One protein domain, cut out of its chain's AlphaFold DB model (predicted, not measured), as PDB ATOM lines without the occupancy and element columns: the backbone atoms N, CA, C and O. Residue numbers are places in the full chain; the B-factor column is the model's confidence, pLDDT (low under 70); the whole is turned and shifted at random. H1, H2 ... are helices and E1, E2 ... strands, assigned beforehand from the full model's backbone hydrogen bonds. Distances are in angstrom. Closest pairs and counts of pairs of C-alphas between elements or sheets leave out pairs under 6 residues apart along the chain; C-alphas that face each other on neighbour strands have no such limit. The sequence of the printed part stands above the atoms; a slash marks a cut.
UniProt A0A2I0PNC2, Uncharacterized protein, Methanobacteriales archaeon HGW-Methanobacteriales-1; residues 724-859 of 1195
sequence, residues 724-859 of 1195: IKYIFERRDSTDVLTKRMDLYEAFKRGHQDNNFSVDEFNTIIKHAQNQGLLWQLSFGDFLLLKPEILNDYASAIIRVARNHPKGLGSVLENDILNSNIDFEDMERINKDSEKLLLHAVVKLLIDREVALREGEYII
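Overview. This is residues 724 to 859 of the 1195 residues of an uncharacterized protein of Methanobacteriales archaeon HGW-Methanobacteriales-1 (UniProt A0A2I0PNC2). Two small lobes sit end to end in a rod. One lobe packs a small sheet, E3 E5 E4, on the ends of two helices, H4 and H6, which cross steeply, with short H5 beside them; the other is a looser group of three helices, H1, H2 and H3, steeply angled to one another, with the two-strand sheet E1 E2 on the side toward H6. The 136 printed residues hold six named helices and five named strands, in the order H1 E1 H2 H3 E2 H4 E3 H5 H6 E4 E5. Both sheets are antiparallel and the class is mostly helix. The whole is only just compact, close to loose, with a radius of gyration of the C-alphas of 17.1 A and spans of 60 by 26 by 22 A.

Arrangement. In the larger sheet, inner strand E5, residues 857 to 859, has two antiparallel neighbours, the edge strands E3, residues 810 to 812, and E4, residues 852 to 854. N 811 and O 858 are 2.9 A apart, N 852 and O 859 3.0 A. E4 and E5 are a hairpin. H4, residues 789 to 802, is on this sheet, making two layers, a helix on one face of a sheet; its closest C-alphas to E3 are those of Ala 801 and Ser 810, 4.8 A. H6, residues 831 to 847, only grazes the sheet, with residues 842 to 846, as does H5, residues 813 to 817, with residues 813 to 816. E3, H5, H6 and E4 form a split strand-helix-strand unit, two strands running the same way with E5 between them; its crossover is right-handed. H4 touches H6 with residues 790 to 794 alone, at a steep tilt of 68 degrees, only just short of about perpendicular, the same way; the C-alphas of Leu 790 and Val 841 are closest, 5.9 A. H5 touches H6, closest at the C-alphas of Leu 817 and Leu 838, 5.7 A. E1, residues 737 to 739, comes nearest H6 at the C-alphas of Leu 737 and Ser 833, 6.4 A. E1 and E2, residues 782 to 784, are antiparallel neighbours, with N 783 and O 738 2.8 A apart. H2, residues 740 to 750, and H3, residues 758 to 770, are close but not clearly touching, 6.9 A between the C-alphas of Tyr 744 and Phe 761, and about perpendicular at 73 degrees. H1, residues 724 to 730, is close to H2 but not clearly touching, 7.5 A between the C-alphas of Tyr 726 and Phe 747. H1, H2 and H3 are apart from H4, H5 and H6. Every O i to N i+4 pair is within hydrogen-bond range in H1 to H5, and 12 of 13 in H6.

Along the chain. H1 begins at C-alpha 724, (-29.318, 56.830, -35.001). H2 is 15.5 A long, H3 18.4 A, H4 20.2 A and H6 24.3 A. H6 begins at C-alpha 831, (-10.033, 43.887, -21.966), and E5 ends at C-alpha 859, (-5.360, 28.630, -41.209).

Size, cuts and confidence. The C-alphas of Asn 755 and Lys 806 are farthest apart, 59.9 A. The printed part has no cut. The long links are H3 to E2 and H5 to H6. Mean pLDDT of the printed part is 83.6; residues under 70 include 732 to 735 and 824 to 825.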
ATOM      1  N   ILE A 724     -30.565  56.651 -34.244       78.19
ATOM      2  CA  ILE A 724     -29.318  56.830 -35.001       78.19
ATOM      3  C   ILE A 724     -28.453  57.928 -34.389       78.19
ATOM      4  O   ILE A 724     -27.261  57.715 -34.144       78.19
ATOM      5  N   LYS A 725     -29.057  59.074 -34.061       79.25
ATOM      6  CA  LYS A 725     -28.357  60.162 -33.376       79.25
ATOM      7  C   LYS A 725     -27.739  59.688 -32.056       79.25
ATOM      8  O   LYS A 725     -26.555  59.919 -31.812       79.25
ATOM      9  N   TYR A 726     -28.513  58.973 -31.244       84.38
ATOM     10  CA  TYR A 726     -28.069  58.425 -29.964       84.38
ATOM     11  C   TYR A 726     -26.900  57.430 -30.101       84.38
ATOM     12  O   TYR A 726     -25.976  57.443 -29.281       84.38
ATOM     13  N   ILE A 727     -26.902  56.583 -31.137       85.00
ATOM     14  CA  ILE A 727     -25.810  55.635 -31.405       85.00
ATOM     15  C   ILE A 727     -24.538  56.369 -31.820       85.00
ATOM     16  O   ILE A 727     -23.474  56.093 -31.262       85.00
ATOM     17  N   PHE A 728     -24.627  57.333 -32.743       78.12
ATOM     18  CA  PHE A 728     -23.459  58.101 -33.182       78.12
ATOM     19  C   PHE A 728     -22.809  58.898 -32.042       78.12
ATOM     20  O   PHE A 728     -21.583  58.956 -31.986       78.12
ATOM     21  N   GLU A 729     -23.587  59.429 -31.094       79.06
ATOM     22  CA  GLU A 729     -23.051  60.098 -29.897       79.06
ATOM     23  C   GLU A 729     -22.262  59.145 -28.977       79.06
ATOM     24  O   GLU A 729     -21.294  59.555 -28.334       79.06
ATOM     25  N   ARG A 730     -22.631  57.858 -28.924       77.56
ATOM     26  CA  ARG A 730     -21.949  56.839 -28.103       77.56
ATOM     27  C   ARG A 730     -20.761  56.165 -28.786       77.56
ATOM     28  O   ARG A 730     -19.918  55.602 -28.086       77.56
ATOM     29  N   ARG A 731     -20.659  56.222 -30.117       75.75
ATOM     30  CA  ARG A 731     -19.557  55.606 -30.885       75.75
ATOM     31  C   ARG A 731     -18.171  56.165 -30.564       75.75
ATOM     32  O   ARG A 731     -17.183  55.467 -30.781       75.75
ATOM     33  N   ASP A 732     -18.102  57.385 -30.036       66.31
ATOM     34  CA  ASP A 732     -16.853  58.021 -29.600       66.31
ATOM     35  C   ASP A 732     -16.421  57.599 -28.175       66.31
ATOM     36  O   ASP A 732     -15.393  58.057 -27.674       66.31
ATOM     37  N   SER A 733     -17.183  56.725 -27.503       68.56
ATOM     38  CA  SER A 733     -16.825  56.175 -26.190       68.56
ATOM     39  C   SER A 733     -15.941  54.924 -26.296       68.56
ATOM     40  O   SER A 733     -15.953  54.212 -27.299       68.56
ATOM     41  N   THR A 734     -15.177  54.619 -25.242       63.78
ATOM     42  CA  THR A 734     -14.335  53.406 -25.178       63.78
ATOM     43  C   THR A 734     -15.132  52.125 -24.907       63.78
ATOM     44  O   THR A 734     -14.568  51.034 -24.999       63.78
ATOM     45  N   ASP A 735     -16.416  52.240 -24.556       69.81
ATOM     46  CA  ASP A 735     -17.295  51.112 -24.242       69.81
ATOM     47  C   ASP A 735     -18.327  50.905 -25.356       69.81
ATOM     48  O   ASP A 735     -19.448  51.409 -25.332       69.81
ATOM     49  N   VAL A 736     -17.886  50.204 -26.398       83.31
ATOM     50  CA  VAL A 736     -18.639  50.004 -27.645       83.31
ATOM     51  C   VAL A 736     -19.487  48.731 -27.645       83.31
ATOM     52  O   VAL A 736     -20.203  48.498 -28.615       83.31
ATOM     53  N   LEU A 737     -19.396  47.894 -26.609       89.00
ATOM     54  CA  LEU A 737     -20.118  46.626 -26.507       89.00
ATOM     55  C   LEU A 737     -21.122  46.707 -25.356       89.00
ATOM     56  O   LEU A 737     -20.739  46.928 -24.215       89.00
ATOM     57  N   THR A 738     -22.405  46.516 -25.641       89.56
ATOM     58  CA  THR A 738     -23.481  46.654 -24.648       89.56
ATOM     59  C   THR A 738     -24.501  45.537 -24.801       89.56
ATOM     60  O   THR A 738     -24.658  45.001 -25.896       89.56
ATOM     61  N   LYS A 739     -25.206  45.153 -23.733       89.31
ATOM     62  CA  LYS A 739     -26.330  44.221 -23.874       89.31
ATOM     63  C   LYS A 739     -27.532  44.944 -24.463       89.31
ATOM     64  O   LYS A 739     -27.776  46.115 -24.170       89.31
ATOM     65  N   ARG A 740     -28.331  44.226 -25.249       89.81
ATOM     66  CA  ARG A 740     -29.527  44.777 -25.898       89.81
ATOM     67  C   ARG A 740     -30.499  45.440 -24.916       89.81
ATOM     68  O   ARG A 740     -30.944  46.554 -25.170       89.81
ATOM     69  N   MET A 741     -30.784  44.798 -23.781       87.25
ATOM     70  CA  MET A 741     -31.700  45.354 -22.769       87.25
ATOM     71  C   MET A 741     -31.118  46.569 -22.033       87.25
ATOM     72  O   MET A 741     -31.853  47.508 -21.742       87.25
ATOM     73  N   ASP A 742     -29.804  46.599 -21.798       89.69
ATOM     74  CA  ASP A 742     -29.143  47.760 -21.190       89.69
ATOM     75  C   ASP A 742     -29.212  48.973 -22.130       89.69
ATOM     76  O   ASP A 742     -29.490  50.095 -21.699       89.69
ATOM     77  N   LEU A 743     -29.021  48.742 -23.435       89.38
ATOM     78  CA  LEU A 743     -29.170  49.770 -24.461       89.38
ATOM     79  C   LEU A 743     -30.617  50.265 -24.563       89.38
ATOM     80  O   LEU A 743     -30.820  51.477 -24.637       89.38
ATOM     81  N   TYR A 744     -31.599  49.355 -24.518       89.75
ATOM     82  CA  TYR A 744     -33.025  49.696 -24.488       89.75
ATOM     83  C   TYR A 744     -33.347  50.618 -23.313       89.75
ATOM     84  O   TYR A 744     -33.898  51.700 -23.508       89.75
ATOM     85  N   GLU A 745     -32.958  50.238 -22.093       88.62
ATOM     86  CA  GLU A 745     -33.212  51.057 -20.909       88.62
ATOM     87  C   GLU A 745     -32.504  52.412 -20.976       88.62
ATOM     88  O   GLU A 745     -33.084  53.436 -20.609       88.62
ATOM     89  N   ALA A 746     -31.253  52.438 -21.440       87.50
ATOM     90  CA  ALA A 746     -30.485  53.669 -21.551       87.50
ATOM     91  C   ALA A 746     -31.077  54.623 -22.603       87.50
ATOM     92  O   ALA A 746     -31.163  55.827 -22.348       87.50
ATOM     93  N   PHE A 747     -31.524  54.092 -23.746       88.50
ATOM     94  CA  PHE A 747     -32.172  54.870 -24.800       88.50
ATOM     95  C   PHE A 747     -33.535  55.382 -24.333       88.50
ATOM     96  O   PHE A 747     -33.791  56.584 -24.382       88.50
ATOM     97  N   LYS A 748     -34.355  54.505 -23.743       87.69
ATOM     98  CA  LYS A 748     -35.664  54.852 -23.183       87.69
ATOM     99  C   LYS A 748     -35.588  55.911 -22.087       87.69
ATOM    100  O   LYS A 748     -36.514  56.685 -21.943       87.69
ATOM    101  N   ARG A 749     -34.518  55.979 -21.290       84.50
ATOM    102  CA  ARG A 749     -34.360  57.048 -20.281       84.50
ATOM    103  C   ARG A 749     -33.996  58.405 -20.891       84.50
ATOM    104  O   ARG A 749     -34.284  59.424 -20.269       84.50
ATOM    105  N   GLY A 750     -33.310  58.408 -22.036       77.75
ATOM    106  CA  GLY A 750     -32.824  59.617 -22.709       77.75
ATOM    107  C   GLY A 750     -33.755  60.164 -23.793       77.75
ATOM    108  O   GLY A 750     -33.553  61.293 -24.236       77.75
ATOM    109  N   HIS A 751     -34.747  59.382 -24.221       81.12
ATOM    110  CA  HIS A 751     -35.721  59.774 -25.234       81.12
ATOM    111  C   HIS A 751     -36.772  60.743 -24.660       81.12
ATOM    112  O   HIS A 751     -37.009  60.779 -23.454       81.12
ATOM    113  N   GLN A 752     -37.369  61.592 -25.504       70.94
ATOM    114  CA  GLN A 752     -38.414  62.530 -25.055       70.94
ATOM    115  C   GLN A 752     -39.768  61.831 -24.880       70.94
ATOM    116  O   GLN A 752     -40.522  62.171 -23.968       70.94
ATOM    117  N   ASP A 753     -40.045  60.834 -25.725       68.38
ATOM    118  CA  ASP A 753     -41.212  59.959 -25.637       68.38
ATOM    119  C   ASP A 753     -40.803  58.557 -25.158       68.38
ATOM    120  O   ASP A 753     -40.238  57.756 -25.900       68.38
ATOM    121  N   ASN A 754     -41.066  58.242 -23.894       71.25
ATOM    122  CA  ASN A 754     -40.636  56.970 -23.300       71.25
ATOM    123  C   ASN A 754     -41.655  55.844 -23.511       71.25
ATOM    124  O   ASN A 754     -41.565  54.811 -22.843       71.25
ATOM    125  N   ASN A 755     -42.638  56.037 -24.391       69.69
ATOM    126  CA  ASN A 755     -43.762  55.129 -24.566       69.69
ATOM    127  C   ASN A 755     -43.615  54.210 -25.790       69.69
ATOM    128  O   ASN A 755     -44.574  54.009 -26.525       69.69
ATOM    129  N   PHE A 756     -42.427  53.629 -25.986       73.69
ATOM    130  CA  PHE A 756     -42.192  52.580 -26.982       73.69
ATOM    131  C   PHE A 756     -41.856  51.230 -26.319       73.69
ATOM    132  O   PHE A 756     -41.241  51.140 -25.242       73.69
ATOM    133  N   SER A 757     -42.307  50.162 -26.965       74.88
ATOM    134  CA  SER A 757     -42.150  48.763 -26.575       74.88
ATOM    135  C   SER A 757     -40.730  48.239 -26.834       74.88
ATOM    136  O   SER A 757     -39.917  48.864 -27.515       74.88
ATOM    137  N   VAL A 758     -40.406  47.079 -26.257       78.69
ATOM    138  CA  VAL A 758     -39.140  46.376 -26.548       78.69
ATOM    139  C   VAL A 758     -39.119  45.885 -27.997       78.69
ATOM    140  O   VAL A 758     -38.058  45.869 -28.613       78.69
ATOM    141  N   ASP A 759     -40.277  45.537 -28.550       67.44
ATOM    142  CA  ASP A 759     -40.388  45.021 -29.912       67.44
ATOM    143  C   ASP A 759     -40.127  46.122 -30.945       67.44
ATOM    144  O   ASP A 759     -39.297  45.933 -31.829       67.44
ATOM    145  N   GLU A 760     -40.695  47.319 -30.753       71.25
ATOM    146  CA  GLU A 760     -40.367  48.505 -31.568       71.25
ATOM    147  C   GLU A 760     -38.872  48.851 -31.501       71.25
ATOM    148  O   GLU A 760     -38.263  49.225 -32.504       71.25
ATOM    149  N   PHE A 761     -38.252  48.683 -30.328       82.19
ATOM    150  CA  PHE A 761     -36.810  48.857 -30.182       82.19
ATOM    151  C   PHE A 761     -36.005  47.779 -30.927       82.19
ATOM    152  O   PHE A 761     -34.979  48.076 -31.534       82.19
ATOM    153  N   ASN A 762     -36.453  46.525 -30.922       79.25
ATOM    154  CA  ASN A 762     -35.788  45.460 -31.670       79.25
ATOM    155  C   ASN A 762     -35.864  45.709 -33.188       79.25
ATOM    156  O   ASN A 762     -34.864  45.492 -33.874       79.25
ATOM    157  N   THR A 763     -36.985  46.235 -33.698       72.56
ATOM    158  CA  THR A 763     -37.136  46.608 -35.115       72.56
ATOM    159  C   THR A 763     -36.089  47.642 -35.535       72.56
ATOM    160  O   THR A 763     -35.378  47.432 -36.517       72.56
ATOM    161  N   ILE A 764     -35.902  48.719 -34.759       78.31
ATOM    162  CA  ILE A 764     -34.872  49.726 -35.080       78.31
ATOM    163  C   ILE A 764     -33.443  49.183 -34.915       78.31
ATOM    164  O   ILE A 764     -32.547  49.581 -35.654       78.31
ATOM    165  N   ILE A 765     -33.200  48.243 -33.994       83.06
ATOM    166  CA  ILE A 765     -31.894  47.576 -33.878       83.06
ATOM    167  C   ILE A 765     -31.593  46.768 -35.136       83.06
ATOM    168  O   ILE A 765     -30.497  46.892 -35.686       83.06
ATOM    169  N   LYS A 766     -32.561  45.981 -35.609       72.94
ATOM    170  CA  LYS A 766     -32.433  45.191 -36.835       72.94
ATOM    171  C   LYS A 766     -32.219  46.092 -38.051       72.94
ATOM    172  O   LYS A 766     -31.323  45.833 -38.849       72.94
ATOM    173  N   HIS A 767     -32.937  47.212 -38.132       73.75
ATOM    174  CA  HIS A 767     -32.726  48.214 -39.177       73.75
ATOM    175  C   HIS A 767     -31.285  48.765 -39.160       73.75
ATOM    176  O   HIS A 767     -30.604  48.789 -40.187       73.75
ATOM    177  N   ALA A 768     -30.750  49.108 -37.984       77.75
ATOM    178  CA  ALA A 768     -29.358  49.544 -37.848       77.75
ATOM    179  C   ALA A 768     -28.342  48.442 -38.184       77.75
ATOM    180  O   ALA A 768     -27.269  48.748 -38.706       77.75
ATOM    181  N   GLN A 769     -28.662  47.174 -37.928       76.88
ATOM    182  CA  GLN A 769     -27.822  46.045 -38.332       76.88
ATOM    183  C   GLN A 769     -27.802  45.848 -39.846       76.88
ATOM    184  O   GLN A 769     -26.720  45.711 -40.414       76.88
ATOM    185  N   ASN A 770     -28.964  45.910 -40.504       67.06
ATOM    186  CA  ASN A 770     -29.080  45.798 -41.961       67.06
ATOM    187  C   ASN A 770     -28.254  46.877 -42.677       67.06
ATOM    188  O   ASN A 770     -27.654  46.625 -43.716       67.06
ATOM    189  N   GLN A 771     -28.143  48.067 -42.081       69.19
ATOM    190  CA  GLN A 771     -27.308  49.153 -42.601       69.19
ATOM    191  C   GLN A 771     -25.823  49.053 -42.207       69.19
ATOM    192  O   GLN A 771     -25.027  49.929 -42.551       69.19
ATOM    193  N   GLY A 772     -25.430  48.024 -41.453       71.31
ATOM    194  CA  GLY A 772     -24.071  47.849 -40.939       71.31
ATOM    195  C   GLY A 772     -23.664  48.885 -39.883       71.31
ATOM    196  O   GLY A 772     -22.474  49.072 -39.630       71.31
ATOM    197  N   LEU A 773     -24.632  49.578 -39.275       76.69
ATOM    198  CA  LEU A 773     -24.407  50.560 -38.213       76.69
ATOM    199  C   LEU A 773     -24.315  49.910 -36.826       76.69
ATOM    200  O   LEU A 773     -23.705  50.474 -35.918       76.69
ATOM    201  N   LEU A 774     -24.903  48.733 -36.651       85.38
ATOM    202  CA  LEU A 774     -24.791  47.921 -35.447       85.38
ATOM    203  C   LEU A 774     -24.446  46.490 -35.821       85.38
ATOM    204  O   LEU A 774     -24.707  46.047 -36.933       85.38
ATOM    205  N   TRP A 775     -23.867  45.757 -34.878       84.62
ATOM    206  CA  TRP A 775     -23.592  44.340 -35.070       84.62
ATOM    207  C   TRP A 775     -23.976  43.561 -33.823       84.62
ATOM    208  O   TRP A 775     -23.456  43.826 -32.742       84.62
ATOM    209  N   GLN A 776     -24.866  42.585 -33.958       87.31
ATOM    210  CA  GLN A 776     -25.187  41.674 -32.866       87.31
ATOM    211  C   GLN A 776     -24.230  40.494 -32.856       87.31
ATOM    212  O   GLN A 776     -23.991  39.840 -33.871       87.31
ATOM    213  N   LEU A 777     -23.661  40.220 -31.685       88.56
ATOM    214  CA  LEU A 777     -22.864  39.021 -31.495       88.56
ATOM    215  C   LEU A 777     -23.781  37.795 -31.463       88.56
ATOM    216  O   LEU A 777     -24.859  37.820 -30.877       88.56
ATOM    217  N   SER A 778     -23.311  36.680 -32.024       82.12
ATOM    218  CA  SER A 778     -24.030  35.389 -32.009       82.12
ATOM    219  C   SER A 778     -24.206  34.761 -30.611       82.12
ATOM    220  O   SER A 778     -24.725  33.654 -30.487       82.12
ATOM    221  N   PHE A 779     -23.728  35.425 -29.556       85.44
ATOM    222  CA  PHE A 779     -23.746  34.971 -28.167       85.44
ATOM    223  C   PHE A 779     -23.913  36.163 -27.211       85.44
ATOM    224  O   PHE A 779     -23.560  37.294 -27.552       85.44
ATOM    225  N   GLY A 780     -24.441  35.917 -26.007       80.50
ATOM    226  CA  GLY A 780     -24.490  36.896 -24.915       80.50
ATOM    227  C   GLY A 780     -25.461  38.075 -25.059       80.50
ATOM    228  O   GLY A 780     -25.443  38.955 -24.202       80.50
ATOM    229  N   ASP A 781     -26.293  38.113 -26.110       85.25
ATOM    230  CA  ASP A 781     -27.218  39.226 -26.428       85.25
ATOM    231  C   ASP A 781     -26.512  40.600 -26.469       85.25
ATOM    232  O   ASP A 781     -27.054  41.635 -26.064       85.25
ATOM    233  N   PHE A 782     -25.253  40.594 -26.924       90.19
ATOM    234  CA  PHE A 782     -24.427  41.789 -27.044       90.19
ATOM    235  C   PHE A 782     -24.595  42.464 -28.403       90.19
ATOM    236  O   PHE A 782     -24.621  41.820 -29.454       90.19
ATOM    237  N   LEU A 783     -24.612  43.790 -28.367       90.62
ATOM    238  CA  LEU A 783     -24.599  44.691 -29.501       90.62
ATOM    239  C   LEU A 783     -23.285  45.467 -29.512       90.62
ATOM    240  O   LEU A 783     -22.929  46.143 -28.544       90.62
ATOM    241  N   LEU A 784     -22.580  45.381 -30.631       89.50
ATOM    242  CA  LEU A 784     -21.409  46.176 -30.935       89.50
ATOM    243  C   LEU A 784     -21.850  47.447 -31.668       89.50
ATOM    244  O   LEU A 784     -22.342  47.402 -32.796       89.50
ATOM    245  N   LEU A 785     -21.649  48.587 -31.008       87.69
ATOM    246  CA  LEU A 785     -22.019  49.920 -31.488       87.69
ATOM    247  C   LEU A 785     -21.116  50.434 -32.615       87.69
ATOM    248  O   LEU A 785     -21.473  51.376 -33.322       87.69
ATOM    249  N   LYS A 786     -19.938  49.816 -32.752       84.25
ATOM    250  CA  LYS A 786     -18.890  50.169 -33.710       84.25
ATOM    251  C   LYS A 786     -18.391  48.909 -34.444       84.25
ATOM    252  O   LYS A 786     -17.313  48.402 -34.111       84.25
ATOM    253  N   PRO A 787     -19.183  48.355 -35.385       83.00
ATOM    254  CA  PRO A 787     -18.860  47.108 -36.090       83.00
ATOM    255  C   PRO A 787     -17.504  47.124 -36.795       83.00
ATOM    256  O   PRO A 787     -16.841  46.094 -36.896       83.00
ATOM    257  N   GLU A 788     -17.053  48.301 -37.234       78.19
ATOM    258  CA  GLU A 788     -15.783  48.474 -37.930       78.19
ATOM    259  C   GLU A 788     -14.550  48.031 -37.124       78.19
ATOM    260  O   GLU A 788     -13.542  47.672 -37.729       78.19
ATOM    261  N   ILE A 789     -14.636  47.963 -35.787       82.56
ATOM    262  CA  ILE A 789     -13.552  47.454 -34.926       82.56
ATOM    263  C   ILE A 789     -13.237  45.979 -35.215       82.56
ATOM    264  O   ILE A 789     -12.087  45.556 -35.080       82.56
ATOM    265  N   LEU A 790     -14.221  45.186 -35.656       85.25
ATOM    266  CA  LEU A 790     -13.987  43.786 -36.029       85.25
ATOM    267  C   LEU A 790     -12.942  43.678 -37.148       85.25
ATOM    268  O   LEU A 790     -12.148  42.736 -37.161       85.25
ATOM    269  N   ASN A 791     -12.890  44.670 -38.041       80.06
ATOM    270  CA  ASN A 791     -11.945  44.695 -39.152       80.06
ATOM    271  C   ASN A 791     -10.515  44.942 -38.677       80.06
ATOM    272  O   ASN A 791      -9.583  44.339 -39.211       80.06
ATOM    273  N   ASP A 792     -10.345  45.776 -37.651       80.81
ATOM    274  CA  ASP A 792      -9.038  46.056 -37.057       80.81
ATOM    275  C   ASP A 792      -8.437  44.779 -36.475       80.81
ATOM    276  O   ASP A 792      -7.338  44.369 -36.862       80.81
ATOM    277  N   TYR A 793      -9.211  44.088 -35.633       87.94
ATOM    278  CA  TYR A 793      -8.803  42.820 -35.036       87.94
ATOM    279  C   TYR A 793      -8.576  41.728 -36.092       87.94
ATOM    280  O   TYR A 793      -7.559  41.033 -36.041       87.94
ATOM    281  N   ALA A 794      -9.463  41.601 -37.087       87.88
ATOM    282  CA  ALA A 794      -9.297  40.641 -38.181       87.88
ATOM    283  C   ALA A 794      -7.991  40.884 -38.956       87.88
ATOM    284  O   ALA A 794      -7.231  39.946 -39.214       87.88
ATOM    285  N   SER A 795      -7.691  42.147 -39.281       84.56
ATOM    286  CA  SER A 795      -6.469  42.522 -39.997       84.56
ATOM    287  C   SER A 795      -5.206  42.197 -39.194       84.56
ATOM    288  O   SER A 795      -4.229  41.702 -39.761       84.56
ATOM    289  N   ALA A 796      -5.232  42.404 -37.872       86.75
ATOM    290  CA  ALA A 796      -4.116  42.090 -36.989       86.75
ATOM    291  C   ALA A 796      -3.839  40.578 -36.961       86.75
ATOM    292  O   ALA A 796      -2.689  40.157 -37.104       86.75
ATOM    293  N   ILE A 797      -4.889  39.753 -36.887       90.06
ATOM    294  CA  ILE A 797      -4.771  38.288 -36.946       90.06
ATOM    295  C   ILE A 797      -4.191  37.843 -38.299       90.06
ATOM    296  O   ILE A 797      -3.237  37.062 -38.339       90.06
ATOM    297  N   ILE A 798      -4.710  38.373 -39.413       88.00
ATOM    298  CA  ILE A 798      -4.228  38.058 -40.771       88.00
ATOM    299  C   ILE A 798      -2.754  38.459 -40.939       88.00
ATOM    300  O   ILE A 798      -1.960  37.711 -41.521       88.00
ATOM    301  N   ARG A 799      -2.357  39.617 -40.401       86.69
ATOM    302  CA  ARG A 799      -0.970  40.099 -40.423       86.69
ATOM    303  C   ARG A 799      -0.034  39.143 -39.686       86.69
ATOM    304  O   ARG A 799       1.041  38.834 -40.202       86.69
ATOM    305  N   VAL A 800      -0.446  38.640 -38.523       89.25
ATOM    306  CA  VAL A 800       0.319  37.657 -37.739       89.25
ATOM    307  C   VAL A 800       0.448  36.336 -38.501       89.25
ATOM    308  O   VAL A 800       1.548  35.789 -38.586       89.25
ATOM    309  N   ALA A 801      -0.627  35.876 -39.150       89.81
ATOM    310  CA  ALA A 801      -0.598  34.692 -40.009       89.81
ATOM    311  C   ALA A 801       0.408  34.843 -41.166       89.81
ATOM    312  O   ALA A 801       1.232  33.956 -41.413       89.81
ATOM    313  N   ARG A 802       0.379  35.995 -41.852       87.44
ATOM    314  CA  ARG A 802       1.278  36.325 -42.971       87.44
ATOM    315  C   ARG A 802       2.742  36.387 -42.535       87.44
ATOM    316  O   ARG A 802       3.617  35.886 -43.246       87.44
ATOM    317  N   ASN A 803       2.995  36.999 -41.381       86.69
ATOM    318  CA  ASN A 803       4.335  37.222 -40.836       86.69
ATOM    319  C   ASN A 803       4.853  36.029 -40.015       86.69
ATOM    320  O   ASN A 803       5.929  36.117 -39.422       86.69
ATOM    321  N   HIS A 804       4.120  34.910 -39.980       86.62
ATOM    322  CA  HIS A 804       4.511  33.726 -39.229       86.62
ATOM    323  C   HIS A 804       5.954  33.310 -39.597       86.62
ATOM    324  O   HIS A 804       6.225  33.082 -40.780       86.62
ATOM    325  N   PRO A 805       6.881  33.111 -38.635       82.00
ATOM    326  CA  PRO A 805       8.315  32.921 -38.916       82.00
ATOM    327  C   PRO A 805       8.625  31.764 -39.870       82.00
ATOM    328  O   PRO A 805       9.578  31.784 -40.643       82.00
ATOM    329  N   LYS A 806       7.794  30.723 -39.809       83.69
ATOM    330  CA  LYS A 806       7.894  29.538 -40.664       83.69
ATOM    331  C   LYS A 806       7.115  29.643 -41.987       83.69
ATOM    332  O   LYS A 806       7.117  28.662 -42.724       83.69
ATOM    333  N   GLY A 807       6.431  30.754 -42.270       84.19
ATOM    334  CA  GLY A 807       5.624  30.977 -43.478       84.19
ATOM    335  C   GLY A 807       4.368  30.104 -43.590       84.19
ATOM    336  O   GLY A 807       3.983  29.749 -44.701       84.19
ATOM    337  N   LEU A 808       3.791  29.705 -42.450       84.31
ATOM    338  CA  LEU A 808       2.698  28.730 -42.354       84.31
ATOM    339  C   LEU A 808       1.298  29.329 -42.528       84.31
ATOM    340  O   LEU A 808       0.346  28.568 -42.514       84.31
ATOM    341  N   GLY A 809       1.147  30.652 -42.665       88.31
ATOM    342  CA  GLY A 809      -0.168  31.264 -42.895       88.31
ATOM    343  C   GLY A 809      -1.213  30.928 -41.823       88.31
ATOM    344  O   GLY A 809      -2.401  30.954 -42.115       88.31
ATOM    345  N   SER A 810      -0.796  30.570 -40.608       91.94
ATOM    346  CA  SER A 810      -1.662  30.046 -39.550       91.94
ATOM    347  C   SER A 810      -1.381  30.727 -38.217       91.94
ATOM    348  O   SER A 810      -0.233  31.084 -37.939       91.94
ATOM    349  N   VAL A 811      -2.401  30.836 -37.369       93.81
ATOM    350  CA  VAL A 811      -2.298  31.384 -36.008       93.81
ATOM    351  C   VAL A 811      -2.961  30.414 -35.034       93.81
ATOM    352  O   VAL A 811      -3.964  29.789 -35.374       93.81
ATOM    353  N   LEU A 812      -2.389  30.256 -33.839       93.94
ATOM    354  CA  LEU A 812      -3.011  29.463 -32.782       93.94
ATOM    355  C   LEU A 812      -4.221  30.226 -32.231       93.94
ATOM    356  O   LEU A 812      -4.094  31.382 -31.829       93.94
ATOM    357  N   GLU A 813      -5.388  29.589 -32.187       93.81
ATOM    358  CA  GLU A 813      -6.626  30.232 -31.740       93.81
ATOM    359  C   GLU A 813      -6.496  30.765 -30.305       93.81
ATOM    360  O   GLU A 813      -6.889  31.892 -30.025       93.81
ATOM    361  N   ASN A 814      -5.863  30.006 -29.408       91.19
ATOM    362  CA  ASN A 814      -5.650  30.437 -28.025       91.19
ATOM    363  C   ASN A 814      -4.750  31.680 -27.912       91.19
ATOM    364  O   ASN A 814      -4.928  32.462 -26.980       91.19
ATOM    365  N   ASP A 815      -3.813  31.900 -28.841       91.69
ATOM    366  CA  ASP A 815      -2.997  33.122 -28.841       91.69
ATOM    367  C   ASP A 815      -3.819  34.338 -29.275       91.69
ATOM    368  O   ASP A 815      -3.641  35.426 -28.725       91.69
ATOM    369  N   ILE A 816      -4.761  34.142 -30.207       91.81
ATOM    370  CA  ILE A 816      -5.734  35.169 -30.593       91.81
ATOM    371  C   ILE A 816      -6.605  35.516 -29.385       91.81
ATOM    372  O   ILE A 816      -6.635  36.670 -28.977       91.81
ATOM    373  N   LEU A 817      -7.268  34.521 -28.785       89.81
ATOM    374  CA  LEU A 817      -8.266  34.713 -27.725       89.81
ATOM    375  C   LEU A 817      -7.685  35.268 -26.414       89.81
ATOM    376  O   LEU A 817      -8.396  35.927 -25.660       89.81
ATOM    377  N   ASN A 818      -6.404  35.015 -26.136       87.00
ATOM    378  CA  ASN A 818      -5.710  35.559 -24.964       87.00
ATOM    379  C   ASN A 818      -5.008  36.898 -25.236       87.00
ATOM    380  O   ASN A 818      -4.268  37.384 -24.380       87.00
ATOM    381  N   SER A 819      -5.219  37.500 -26.411       84.12
ATOM    382  CA  SER A 819      -4.574  38.752 -26.820       84.12
ATOM    383  C   SER A 819      -3.034  38.688 -26.795       84.12
ATOM    384  O   SER A 819      -2.378  39.693 -26.516       84.12
ATOM    385  N   ASN A 820      -2.453  37.520 -27.101       85.88
ATOM    386  CA  ASN A 820      -1.001  37.270 -27.137       85.88
ATOM    387  C   ASN A 820      -0.364  37.599 -28.502       85.88
ATOM    388  O   ASN A 820       0.776  37.214 -28.769       85.88
ATOM    389  N   ILE A 821      -1.097  38.280 -29.379       86.25
ATOM    390  CA  ILE A 821      -0.642  38.662 -30.715       86.25
ATOM    391  C   ILE A 821      -0.360  40.167 -30.803       86.25
ATOM    392  O   ILE A 821      -0.753  40.949 -29.939       86.25
ATOM    393  N   ASP A 822       0.345  40.567 -31.856       80.81
ATOM    394  CA  ASP A 822       0.781  41.946 -32.055       80.81
ATOM    395  C   ASP A 822      -0.337  42.853 -32.614       80.81
ATOM    396  O   ASP A 822      -0.766  42.729 -33.772       80.81
ATOM    397  N   PHE A 823      -0.754  43.809 -31.776       80.62
ATOM    398  CA  PHE A 823      -1.761  44.839 -32.049       80.62
ATOM    399  C   PHE A 823      -1.186  46.275 -32.031       80.62
ATOM    400  O   PHE A 823      -1.961  47.211 -31.855       80.62
ATOM    401  N   GLU A 824       0.133  46.480 -32.178       65.31
ATOM    402  CA  GLU A 824       0.818  47.773 -31.923       65.31
ATOM    403  C   GLU A 824       0.264  48.997 -32.694       65.31
ATOM    404  O   GLU A 824       0.457  50.131 -32.256       65.31
ATOM    405  N   ASP A 825      -0.517  48.787 -33.760       66.44
ATOM    406  CA  ASP A 825      -1.057  49.839 -34.633       66.44
ATOM    407  C   ASP A 825      -2.582  50.087 -34.524       66.44
ATOM    408  O   ASP A 825      -3.179  50.669 -35.434       66.44
ATOM    409  N   MET A 826      -3.260  49.629 -33.464       73.88
ATOM    410  CA  MET A 826      -4.716  49.820 -33.330       73.88
ATOM    411  C   MET A 826      -5.172  50.301 -31.951       73.88
ATOM    412  O   MET A 826      -4.560  50.021 -30.921       73.88
ATOM    413  N   GLU A 827      -6.291  51.026 -31.939       71.94
ATOM    414  CA  GLU A 827      -6.958  51.455 -30.712       71.94
ATOM    415  C   GLU A 827      -7.723  50.271 -30.113       71.94
ATOM    416  O   GLU A 827      -8.660  49.748 -30.717       71.94
ATOM    417  N   ARG A 828      -7.290  49.817 -28.934       81.19
ATOM    418  CA  ARG A 828      -7.885  48.668 -28.245       81.19
ATOM    419  C   ARG A 828      -9.017  49.111 -27.334       81.19
ATOM    420  O   ARG A 828      -8.927  50.146 -26.674       81.19
ATOM    421  N   ILE A 829     -10.053  48.288 -27.269       84.25
ATOM    422  CA  ILE A 829     -11.153  48.483 -26.327       84.25
ATOM    423  C   ILE A 829     -10.799  47.904 -24.950       84.25
ATOM    424  O   ILE A 829      -9.688  47.419 -24.719       84.25
ATOM    425  N   ASN A 830     -11.739  47.976 -24.005       83.94
ATOM    426  CA  ASN A 830     -11.553  47.376 -22.688       83.94
ATOM    427  C   ASN A 830     -11.281  45.853 -22.803       83.94
ATOM    428  O   ASN A 830     -11.748  45.200 -23.735       83.94
ATOM    429  N   LYS A 831     -10.507  45.283 -21.868       81.56
ATOM    430  CA  LYS A 831     -10.033  43.887 -21.966       81.56
ATOM    431  C   LYS A 831     -11.155  42.846 -21.954       81.56
ATOM    432  O   LYS A 831     -11.037  41.837 -22.644       81.56
ATOM    433  N   ASP A 832     -12.214  43.082 -21.184       79.31
ATOM    434  CA  ASP A 832     -13.308  42.119 -21.028       79.31
ATOM    435  C   ASP A 832     -14.140  42.038 -22.319       79.31
ATOM    436  O   ASP A 832     -14.360  40.954 -22.858       79.31
ATOM    437  N   SER A 833     -14.506  43.190 -22.887       84.38
ATOM    438  CA  SER A 833     -15.179  43.291 -24.184       84.38
ATOM    439  C   SER A 833     -14.278  42.833 -25.332       84.38
ATOM    440  O   SER A 833     -14.762  42.198 -26.266       84.38
ATOM    441  N   GLU A 834     -12.968  43.103 -25.277       88.50
ATOM    442  CA  GLU A 834     -12.016  42.659 -26.301       88.50
ATOM    443  C   GLU A 834     -11.990  41.136 -26.432       88.50
ATOM    444  O   GLU A 834     -12.027  40.622 -27.551       88.50
ATOM    445  N   LYS A 835     -11.974  40.407 -25.311       88.25
ATOM    446  CA  LYS A 835     -11.969  38.942 -25.336       88.25
ATOM    447  C   LYS A 835     -13.189  38.391 -26.078       88.25
ATOM    448  O   LYS A 835     -13.055  37.507 -26.923       88.25
ATOM    449  N   LEU A 836     -14.365  38.969 -25.831       89.19
ATOM    450  CA  LEU A 836     -15.604  38.615 -26.531       89.19
ATOM    451  C   LEU A 836     -15.552  38.982 -28.017       89.19
ATOM    452  O   LEU A 836     -15.970  38.190 -28.862       89.19
ATOM    453  N   LEU A 837     -14.991  40.144 -28.357       90.12
ATOM    454  CA  LEU A 837     -14.810  40.528 -29.755       90.12
ATOM    455  C   LEU A 837     -13.868  39.584 -30.501       90.12
ATOM    456  O   LEU A 837     -14.149  39.248 -31.644       90.12
ATOM    457  N   LEU A 838     -12.795  39.101 -29.877       92.62
ATOM    458  CA  LEU A 838     -11.868  38.165 -30.517       92.62
ATOM    459  C   LEU A 838     -12.551  36.842 -30.885       92.62
ATOM    460  O   LEU A 838     -12.323  36.328 -31.981       92.62
ATOM    461  N   HIS A 839     -13.460  36.337 -30.042       92.56
ATOM    462  CA  HIS A 839     -14.318  35.208 -30.415       92.56
ATOM    463  C   HIS A 839     -15.203  35.532 -31.625       92.56
ATOM    464  O   HIS A 839     -15.300  34.729 -32.554       92.56
ATOM    465  N   ALA A 840     -15.826  36.713 -31.640       91.12
ATOM    466  CA  ALA A 840     -16.661  37.149 -32.757       91.12
ATOM    467  C   ALA A 840     -15.865  37.290 -34.067       91.12
ATOM    468  O   ALA A 840     -16.355  36.906 -35.126       91.12
ATOM    469  N   VAL A 841     -14.624  37.778 -33.999       92.00
ATOM    470  CA  VAL A 841     -13.727  37.931 -35.153       92.00
ATOM    471  C   VAL A 841     -13.285  36.575 -35.699       92.00
ATOM    472  O   VAL A 841     -13.326  36.370 -36.911       92.00
ATOM    473  N   VAL A 842     -12.902  35.626 -34.837       93.50
ATOM    474  CA  VAL A 842     -12.560  34.259 -35.274       93.50
ATOM    475  C   VAL A 842     -13.756  33.608 -35.969       93.50
ATOM    476  O   VAL A 842     -13.596  33.044 -37.050       93.50
ATOM    477  N   LYS A 843     -14.956  33.752 -35.393       91.00
ATOM    478  CA  LYS A 843     -16.199  33.265 -35.996       91.00
ATOM    479  C   LYS A 843     -16.440  33.899 -37.372       91.00
ATOM    480  O   LYS A 843     -16.629  33.174 -38.342       91.00
ATOM    481  N   LEU A 844     -16.334  35.226 -37.477       87.94
ATOM    482  CA  LEU A 844     -16.504  35.971 -38.730       87.94
ATOM    483  C   LEU A 844     -15.557  35.477 -39.838       87.94
ATOM    484  O   LEU A 844     -15.975  35.321 -40.982       87.94
ATOM    485  N   LEU A 845     -14.288  35.216 -39.510       90.44
ATOM    486  CA  LEU A 845     -13.291  34.737 -40.475       90.44
ATOM    487  C   LEU A 845     -13.601  33.328 -41.011       90.44
ATOM    488  O   LEU A 845     -13.305  33.048 -42.176       90.44
ATOM    489  N   ILE A 846     -14.205  32.466 -40.184       91.25
ATOM    490  CA  ILE A 846     -14.657  31.119 -40.569       91.25
ATOM    491  C   ILE A 846     -15.950  31.204 -41.392       91.25
ATOM    492  O   ILE A 846     -16.016  30.645 -42.485       91.25
ATOM    493  N   ASP A 847     -16.950  31.952 -40.914       85.12
ATOM    494  CA  ASP A 847     -18.266  32.088 -41.562       85.12
ATOM    495  C   ASP A 847     -18.164  32.628 -42.992       85.12
ATOM    496  O   ASP A 847     -18.965  32.269 -43.863       85.12
ATOM    497  N   ARG A 848     -17.160  33.482 -43.228       82.56
ATOM    498  CA  ARG A 848     -16.859  34.105 -44.520       82.56
ATOM    499  C   ARG A 848     -15.856  33.321 -45.373       82.56
ATOM    500  O   ARG A 848     -15.433  33.835 -46.401       82.56
ATOM    501  N   GLU A 849     -15.475  32.105 -44.971       89.00
ATOM    502  CA  GLU A 849     -14.555  31.218 -45.709       89.00
ATOM    503  C   GLU A 849     -13.170  31.842 -45.989       89.00
ATOM    504  O   GLU A 849     -12.464  31.447 -46.920       89.00
ATOM    505  N   VAL A 850     -12.758  32.823 -45.176       88.19
ATOM    506  CA  VAL A 850     -11.434  33.464 -45.271       88.19
ATOM    507  C   VAL A 850     -10.369  32.579 -44.621       88.19
ATOM    508  O   VAL A 850      -9.212  32.554 -45.058       88.19
ATOM    509  N   ALA A 851     -10.766  31.843 -43.584       92.44
ATOM    510  CA  ALA A 851      -9.932  30.898 -42.864       92.44
ATOM    511  C   ALA A 851     -10.666  29.572 -42.634       92.44
ATOM    512  O   ALA A 851     -11.892  29.536 -42.546       92.44
ATOM    513  N   LEU A 852      -9.898  28.492 -42.487       92.75
ATOM    514  CA  LEU A 852     -10.400  27.198 -42.022       92.75
ATOM    515  C   LEU A 852      -9.798  26.849 -40.663       92.75
ATOM    516  O   LEU A 852      -8.650  27.190 -40.359       92.75
ATOM    517  N   ARG A 853     -10.586  26.147 -39.853       92.94
ATOM    518  CA  ARG A 853     -10.167  25.587 -38.567       92.94
ATOM    519  C   ARG A 853      -9.596  24.185 -38.779       92.94
ATOM    520  O   ARG A 853     -10.285  23.323 -39.319       92.94
ATOM    521  N   GLU A 854      -8.373  23.950 -38.310       89.94
ATOM    522  CA  GLU A 854      -7.757  22.618 -38.251       89.94
ATOM    523  C   GLU A 854      -7.108  22.422 -36.872       89.94
ATOM    524  O   GLU A 854      -6.071  23.009 -36.548       89.94
ATOM    525  N   GLY A 855      -7.762  21.635 -36.011       88.06
ATOM    526  CA  GLY A 855      -7.387  21.528 -34.599       88.06
ATOM    527  C   GLY A 855      -7.505  22.874 -33.873       88.06
ATOM    528  O   GLY A 855      -8.552  23.519 -33.911       88.06
ATOM    529  N   GLU A 856      -6.426  23.305 -33.214       89.69
ATOM    530  CA  GLU A 856      -6.344  24.606 -32.526       89.69
ATOM    531  C   GLU A 856      -5.837  25.747 -33.425       89.69
ATOM    532  O   GLU A 856      -5.641  26.869 -32.954       89.69
ATOM    533  N   TYR A 857      -5.590  25.483 -34.711       92.44
ATOM    534  CA  TYR A 857      -5.062  26.475 -35.640       92.44
ATOM    535  C   TYR A 857      -6.159  27.061 -36.524       92.44
ATOM    536  O   TYR A 857      -6.988  26.346 -37.092       92.44
ATOM    537  N   ILE A 858      -6.098  28.379 -36.690       94.88
ATOM    538  CA  ILE A 858      -6.832  29.119 -37.711       94.88
ATOM    539  C   ILE A 858      -5.884  29.324 -38.890       94.88
ATOM    540  O   ILE A 858      -4.853  29.994 -38.767       94.88
ATOM    541  N   ILE A 859      -6.204  28.693 -40.016       93.31
ATOM    542  CA  ILE A 859      -5.360  28.630 -41.209       93.31
ATOM    543  C   ILE A 859      -5.927  29.574 -42.270       93.31
ATOM    544  O   ILE A 859      -7.090  29.453 -42.642       93.31
TER     545      ILE A 859